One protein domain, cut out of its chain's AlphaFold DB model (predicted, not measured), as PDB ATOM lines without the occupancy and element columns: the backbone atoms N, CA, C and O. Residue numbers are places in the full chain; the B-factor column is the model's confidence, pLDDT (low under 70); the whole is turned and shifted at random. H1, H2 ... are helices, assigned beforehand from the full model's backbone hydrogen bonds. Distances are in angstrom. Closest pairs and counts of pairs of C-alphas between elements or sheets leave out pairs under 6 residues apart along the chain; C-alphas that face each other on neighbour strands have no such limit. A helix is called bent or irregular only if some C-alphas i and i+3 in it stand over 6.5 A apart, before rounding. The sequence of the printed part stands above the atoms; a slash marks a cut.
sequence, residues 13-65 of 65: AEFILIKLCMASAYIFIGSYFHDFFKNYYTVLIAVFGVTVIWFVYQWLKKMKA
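AT A GLANCE: This is residues 13 to 65 of the 65 residues of an uncharacterized protein of Flavobacterium sp. LC2016-01 (UniProt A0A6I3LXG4). The long helix H3 and the shorter H1 are the two arms of a flat, open U, running in nearly opposite directions with an empty gap between them, and the small helix H2 makes the turn at the base. The arms make the longest axis, and both printed ends lie at the open end of the U. The printed part has 53 residues, with three named helices in the order H1, H2, H3 and no named strand; the class is all helix. It is only just loose, close to extended, with a radius of gyration of the C-alphas of 14.5 A, and the C-alphas span 44 by 26 by 6 A.

IN THESE COORDINATES: H3, the longest helix, holds residues 41 to 63 and measures 32.2 A from C-alpha 41 at (44.444, 8.501, 24.569) to C-alpha 63 at (17.320, -5.166, 35.374). H2, before it, holds residues 34 to 38. H1 holds residues 15 to 32 and measures 26.3 A, beginning with C-alpha 15 at (24.700, -10.617, 21.379). None of the three is bent.

HOW THE PARTS SIT: H3 touches no helix. H3 and H1 are apart, with no C-alpha of the one within 8 A of the other. H2 and H3 meet only through their link, residues 39 and 40. H1 and H2 are close but not clearly touching, with 1 pair of C-alphas within 8 A; the closest C-alphas, of Gly 30 and Phe 37, are 7.5 A apart. In H1, H2 and H3 every O i to N i+4 pair is within hydrogen-bond range.

THE WHOLE: The two C-alphas farthest apart, of Asp 35 and Ala 65, are 44.0 A apart, while those of Ala 13 and Ala 65, the first and last printed, are 21.5 A apart. Residues 13 to 28, 31 to 36 and 39 to 65 stand free. The printed part has no cut, and both links, H1 to H2 and H2 to H3, are tight. The mean pLDDT of the printed part is 93.0, and residue 65, the chain's last, is under 70.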
ATOM      1  N   ALA A  13      23.410 -14.572  24.477       82.44
ATOM      2  CA  ALA A  13      24.210 -15.456  23.638       82.44
ATOM      3  C   ALA A  13      24.310 -14.938  22.196       82.44
ATOM      4  O   ALA A  13      25.411 -14.831  21.659       82.44
ATOM      5  N   GLU A  14      23.194 -14.524  21.591       82.19
ATOM      6  CA  GLU A  14      23.189 -13.953  20.236       82.19
ATOM      7  C   GLU A  14      23.977 -12.636  20.182       82.19
ATOM      8  O   GLU A  14      24.643 -12.323  19.194       82.19
ATOM      9  N   PHE A  15      23.971 -11.878  21.282       84.31
ATOM     10  CA  PHE A  15      24.700 -10.617  21.379       84.31
ATOM     11  C   PHE A  15      26.234 -10.795  21.340       84.31
ATOM     12  O   PHE A  15      26.955  -9.835  21.062       84.31
ATOM     13  N   ILE A  16      26.760 -12.009  21.570       90.94
ATOM     14  CA  ILE A  16      28.203 -12.304  21.498       90.94
ATOM     15  C   ILE A  16      28.752 -12.058  20.089       90.94
ATOM     16  O   ILE A  16      29.828 -11.475  19.961       90.94
ATOM     17  N   LEU A  17      28.013 -12.430  19.037       89.94
ATOM     18  CA  LEU A  17      28.462 -12.253  17.650       89.94
ATOM     19  C   LEU A  17      28.686 -10.770  17.321       89.94
ATOM     20  O   LEU A  17      29.709 -10.398  16.745       89.94
ATOM     21  N   ILE A  18      27.757  -9.913  17.753       88.81
ATOM     22  CA  ILE A  18      27.863  -8.461  17.570       88.81
ATOM     23  C   ILE A  18      29.054  -7.904  18.359       88.81
ATOM     24  O   ILE A  18      29.823  -7.108  17.819       88.81
ATOM     25  N   LYS A  19      29.260  -8.345  19.609       89.56
ATOM     26  CA  LYS A  19      30.427  -7.932  20.413       89.56
ATOM     27  C   LYS A  19      31.743  -8.304  19.739       89.56
ATOM     28  O   LYS A  19      32.640  -7.468  19.693       89.56
ATOM     29  N   LEU A  20      31.845  -9.525  19.215       94.69
ATOM     30  CA  LEU A  20      33.039 -10.001  18.522       94.69
ATOM     31  C   LEU A  20      33.319  -9.164  17.265       94.69
ATOM     32  O   LEU A  20      34.452  -8.744  17.056       94.69
ATOM     33  N   CYS A  21      32.280  -8.872  16.475       94.81
ATOM     34  CA  CYS A  21      32.374  -8.045  15.269       94.81
ATOM     35  C   CYS A  21      32.838  -6.608  15.572       94.81
ATOM     36  O   CYS A  21      33.733  -6.081  14.916       94.81
ATOM     37  N   MET A  22      32.277  -5.966  16.602       94.19
ATOM     38  CA  MET A  22      32.724  -4.625  16.997       94.19
ATOM     39  C   MET A  22      34.150  -4.646  17.557       94.19
ATOM     40  O   MET A  22      34.959  -3.789  17.210       94.19
ATOM     41  N   ALA A  23      34.479  -5.640  18.389       95.19
ATOM     42  CA  ALA A  23      35.814  -5.780  18.961       95.19
ATOM     43  C   ALA A  23      36.884  -5.970  17.876       95.19
ATOM     44  O   ALA A  23      37.930  -5.323  17.939       95.19
ATOM     45  N   SER A  24      36.618  -6.799  16.862       97.06
ATOM     46  CA  SER A  24      37.553  -7.001  15.752       97.06
ATOM     47  C   SER A  24      37.760  -5.720  14.942       97.06
ATOM     48  O   SER A  24      38.906  -5.381  14.649       97.06
ATOM     49  N   ALA A  25      36.698  -4.959  14.657       96.50
ATOM     50  CA  ALA A  25      36.807  -3.669  13.979       96.50
ATOM     51  C   ALA A  25      37.647  -2.658  14.781       96.50
ATOM     52  O   ALA A  25      38.525  -2.005  14.217       96.50
ATOM     53  N   TYR A  26      37.432  -2.551  16.097       92.94
ATOM     54  CA  TYR A  26      38.211  -1.642  16.948       92.94
ATOM     55  C   TYR A  26      39.688  -2.025  17.021       92.94
ATOM     56  O   TYR A  26      40.543  -1.147  16.924       92.94
ATOM     57  N   ILE A  27      39.994  -3.320  17.147       95.00
ATOM     58  CA  ILE A  27      41.378  -3.811  17.142       95.00
ATOM     59  C   ILE A  27      42.035  -3.534  15.789       95.00
ATOM     60  O   ILE A  27      43.164  -3.055  15.759       95.00
ATOM     61  N   PHE A  28      41.329  -3.780  14.683       96.75
ATOM     62  CA  PHE A  28      41.845  -3.547  13.334       96.75
ATOM     63  C   PHE A  28      42.137  -2.063  13.065       96.75
ATOM     64  O   PHE A  28      43.203  -1.711  12.565       96.75
ATOM     65  N   ILE A  29      41.221  -1.170  13.445       95.56
ATOM     66  CA  ILE A  29      41.433   0.278  13.318       95.56
ATOM     67  C   ILE A  29      42.580   0.726  14.232       95.56
ATOM     68  O   ILE A  29      43.458   1.473  13.806       95.56
ATOM     69  N   GLY A  30      42.598   0.259  15.482       93.06
ATOM     70  CA  GLY A  30      43.630   0.613  16.452       93.06
ATOM     71  C   GLY A  30      45.025   0.123  16.062       93.06
ATOM     72  O   GLY A  30      45.996   0.823  16.335       93.06
ATOM     73  N   SER A  31      45.134  -1.036  15.404       94.75
ATOM     74  CA  SER A  31      46.416  -1.567  14.933       94.75
ATOM     75  C   SER A  31      46.946  -0.808  13.718       94.75
ATOM     76  O   SER A  31      48.153  -0.604  13.624       94.75
ATOM     77  N   TYR A  32      46.069  -0.350  12.820       96.75
ATOM     78  CA  TYR A  32      46.479   0.381  11.619       96.75
ATOM     79  C   TYR A  32      46.762   1.869  11.885       96.75
ATOM     80  O   TYR A  32      47.670   2.445  11.294       96.75
ATOM     81  N   PHE A  33      46.010   2.499  12.790       95.69
ATOM     82  CA  PHE A  33      46.074   3.944  13.050       95.69
ATOM     83  C   PHE A  33      46.609   4.282  14.451       95.69
ATOM     84  O   PHE A  33      46.292   5.338  15.004       95.69
ATOM     85  N   HIS A  34      47.412   3.398  15.048       93.25
ATOM     86  CA  HIS A  34      47.912   3.547  16.419       93.25
ATOM     87  C   HIS A  34      48.537   4.926  16.688       93.25
ATOM     88  O   HIS A  34      48.142   5.609  17.637       93.25
ATOM     89  N   ASP A  35      49.458   5.359  15.823       95.31
ATOM     90  CA  ASP A  35      50.195   6.617  15.988       95.31
ATOM     91  C   ASP A  35      49.285   7.847  15.944       95.31
ATOM     92  O   ASP A  35      49.505   8.817  16.671       95.31
ATOM     93  N   PHE A  36      48.214   7.789  15.147       93.62
ATOM     94  CA  PHE A  36      47.202   8.838  15.113       93.62
ATOM     95  C   PHE A  36      46.447   8.915  16.445       93.62
ATOM     96  O   PHE A  36      46.304   9.995  17.022       93.62
ATOM     97  N   PHE A  37      45.995   7.770  16.967       93.88
ATOM     98  CA  PHE A  37      45.181   7.732  18.182       93.88
ATOM     99  C   PHE A  37      45.969   8.001  19.464       93.88
ATOM    100  O   PHE A  37      45.375   8.489  20.428       93.88
ATOM    101  N   LYS A  38      47.283   7.746  19.484       94.81
ATOM    102  CA  LYS A  38      48.146   7.946  20.660       94.81
ATOM    103  C   LYS A  38      48.027   9.348  21.263       94.81
ATOM    104  O   LYS A  38      47.967   9.486  22.483       94.81
ATOM    105  N   ASN A  39      47.911  10.378  20.424       96.62
ATOM    106  CA  ASN A  39      47.765  11.771  20.867       96.62
ATOM    107  C   ASN A  39      46.425  12.062  21.570       96.62
ATOM    108  O   ASN A  39      46.286  13.081  22.241       96.62
ATOM    109  N   TYR A  40      45.442  11.167  21.445       96.06
ATOM    110  CA  TYR A  40      44.089  11.332  21.974       96.06
ATOM    111  C   TYR A  40      43.756  10.356  23.104       96.06
ATOM    112  O   TYR A  40      42.624  10.357  23.587       96.06
ATOM    113  N   TYR A  41      44.707   9.534  23.561       94.31
ATOM    114  CA  TYR A  41      44.444   8.501  24.569       94.31
ATOM    115  C   TYR A  41      43.821   9.050  25.843       94.31
ATOM    116  O   TYR A  41      42.850   8.475  26.318       94.31
ATOM    117  N   THR A  42      44.297  10.187  26.353       96.69
ATOM    118  CA  THR A  42      43.720  10.812  27.551       96.69
ATOM    119  C   THR A  42      42.232  11.118  27.372       96.69
ATOM    120  O   THR A  42      41.423  10.787  28.238       96.69
ATOM    121  N   VAL A  43      41.854  11.697  26.229       97.25
ATOM    122  CA  VAL A  43      40.455  12.029  25.921       97.25
ATOM    123  C   VAL A  43      39.634  10.756  25.713       97.25
ATOM    124  O   VAL A  43      38.549  10.629  26.275       97.25
ATOM    125  N   LEU A  44      40.161   9.788  24.960       95.12
ATOM    126  CA  LEU A  44      39.490   8.514  24.695       95.12
ATOM    127  C   LEU A  44      39.227   7.724  25.983       95.12
ATOM    128  O   LEU A  44      38.122   7.218  26.166       95.12
ATOM    129  N   ILE A  45      40.197   7.667  26.900       96.38
ATOM    130  CA  ILE A  45      40.047   6.984  28.191       96.38
ATOM    131  C   ILE A  45      39.028   7.698  29.083       96.38
ATOM    132  O   ILE A  45      38.234   7.031  29.744       96.38
ATOM    133  N   ALA A  46      38.999   9.034  29.068       97.88
ATOM    134  CA  ALA A  46      38.022   9.802  29.833       97.88
ATOM    135  C   ALA A  46      36.594   9.551  29.321       97.88
ATOM    136  O   ALA A  46      35.695   9.238  30.106       97.88
ATOM    137  N   VAL A  47      36.394   9.608  27.998       97.75
ATOM    138  CA  VAL A  47      35.104   9.303  27.359       97.75
ATOM    139  C   VAL A  47      34.684   7.862  27.647       97.75
ATOM    140  O   VAL A  47      33.538   7.619  28.029       97.75
ATOM    141  N   PHE A  48      35.605   6.902  27.522       95.06
ATOM    142  CA  PHE A  48      35.337   5.500  27.836       95.06
ATOM    143  C   PHE A  48      34.921   5.313  29.301       95.06
ATOM    144  O   PHE A  48      33.897   4.691  29.570       95.06
ATOM    145  N   GLY A  49      35.648   5.906  30.251       97.94
ATOM    146  CA  GLY A  49      35.328   5.807  31.675       97.94
ATOM    147  C   GLY A  49      33.923   6.323  32.003       97.94
ATOM    148  O   GLY A  49      33.130   5.613  32.625       97.94
ATOM    149  N   VAL A  50      33.579   7.524  31.526       98.19
ATOM    150  CA  VAL A  50      32.247   8.120  31.747       98.19
ATOM    151  C   VAL A  50      31.146   7.261  31.123       98.19
ATOM    152  O   VAL A  50      30.124   6.990  31.761       98.19
ATOM    153  N   THR A  51      31.348   6.801  29.888       97.19
ATOM    154  CA  THR A  51      30.337   6.008  29.173       97.19
ATOM    155  C   THR A  51      30.155   4.610  29.759       97.19
ATOM    156  O   THR A  51      29.019   4.138  29.806       97.19
ATOM    157  N   VAL A  52      31.206   3.973  30.286       97.06
ATOM    158  CA  VAL A  52      31.095   2.691  31.004       97.06
ATOM    159  C   VAL A  52      30.258   2.844  32.269       97.06
ATOM    160  O   VAL A  52      29.342   2.049  32.488       97.06
ATOM    161  N   ILE A  53      30.512   3.880  33.074       97.69
ATOM    162  CA  ILE A  53      29.727   4.144  34.291       97.69
ATOM    163  C   ILE A  53      28.253   4.362  33.930       97.69
ATOM    164  O   ILE A  53      27.366   3.736  34.516       97.69
ATOM    165  N   TRP A  54      27.985   5.199  32.922       97.88
ATOM    166  CA  TRP A  54      26.629   5.457  32.439       97.88
ATOM    167  C   TRP A  54      25.943   4.181  31.938       97.88
ATOM    168  O   TRP A  54      24.781   3.924  32.263       97.88
ATOM    169  N   PHE A  55      26.652   3.369  31.154       94.31
ATOM    170  CA  PHE A  55      26.139   2.113  30.617       94.31
ATOM    171  C   PHE A  55      25.751   1.142  31.735       94.31
ATOM    172  O   PHE A  55      24.630   0.631  31.735       94.31
ATOM    173  N   VAL A  56      26.638   0.930  32.714       95.12
ATOM    174  CA  VAL A  56      26.373   0.047  33.860       95.12
ATOM    175  C   VAL A  56      25.179   0.553  34.667       95.12
ATOM    176  O   VAL A  56      24.293  -0.236  35.000       95.12
ATOM    177  N   TYR A  57      25.093   1.862  34.918       96.56
ATOM    178  CA  TYR A  57      23.945   2.463  35.600       96.56
ATOM    179  C   TYR A  57      22.621   2.174  34.873       96.56
ATOM    180  O   TYR A  57      21.662   1.695  35.487       96.56
ATOM    181  N   GLN A  58      22.566   2.404  33.558       94.62
ATOM    182  CA  GLN A  58      21.359   2.152  32.764       94.62
ATOM    183  C   GLN A  58      21.006   0.662  32.702       94.62
ATOM    184  O   GLN A  58      19.826   0.306  32.747       94.62
ATOM    185  N   TRP A  59      22.006  -0.218  32.634       90.38
ATOM    186  CA  TRP A  59      21.785  -1.661  32.655       90.38
ATOM    187  C   TRP A  59      21.188  -2.111  33.993       90.38
ATOM    188  O   TRP A  59      20.151  -2.776  34.005       90.38
ATOM    189  N   LEU A  60      21.762  -1.684  35.122       93.75
ATOM    190  CA  LEU A  60      21.226  -1.985  36.454       93.75
ATOM    191  C   LEU A  60      19.791  -1.472  36.616       93.75
ATOM    192  O   LEU A  60      18.935  -2.201  37.116       93.75
ATOM    193  N   LYS A  61      19.505  -0.250  36.150       93.50
ATOM    194  CA  LYS A  61      18.148   0.315  36.157       93.50
ATOM    195  C   LYS A  61      17.169  -0.544  35.352       93.50
ATOM    196  O   LYS A  61      16.043  -0.741  35.790       93.50
ATOM    197  N   LYS A  62      17.600  -1.068  34.203       87.94
ATOM    198  CA  LYS A  62      16.779  -1.925  33.339       87.94
ATOM    199  C   LYS A  62      16.550  -3.325  33.919       87.94
ATOM    200  O   LYS A  62      15.523  -3.911  33.624       87.94
ATOM    201  N   MET A  63      17.481  -3.857  34.716       86.56
ATOM    202  CA  MET A  63      17.320  -5.166  35.374       86.56
ATOM    203  C   MET A  63      16.428  -5.120  36.621       86.56
ATOM    204  O   MET A  63      15.902  -6.152  37.018       86.56
ATOM    205  N   LYS A  64      16.283  -3.951  37.256       79.31
ATOM    206  CA  LYS A  64      15.428  -3.753  38.440       79.31
ATOM    207  C   LYS A  64      13.980  -3.354  38.110       79.31
ATOM    208  O   LYS A  64      13.212  -3.137  39.042       79.31
ATOM    209  N   ALA A  65      13.645  -3.188  36.831       54.59
ATOM    210  CA  ALA A  65      12.334  -2.758  36.347       54.59
ATOM    211  C   ALA A  65      11.556  -3.920  35.728       54.59
ATOM    212  O   ALA A  65      12.215  -4.824  35.164       54.59
TER     213      ALA A  65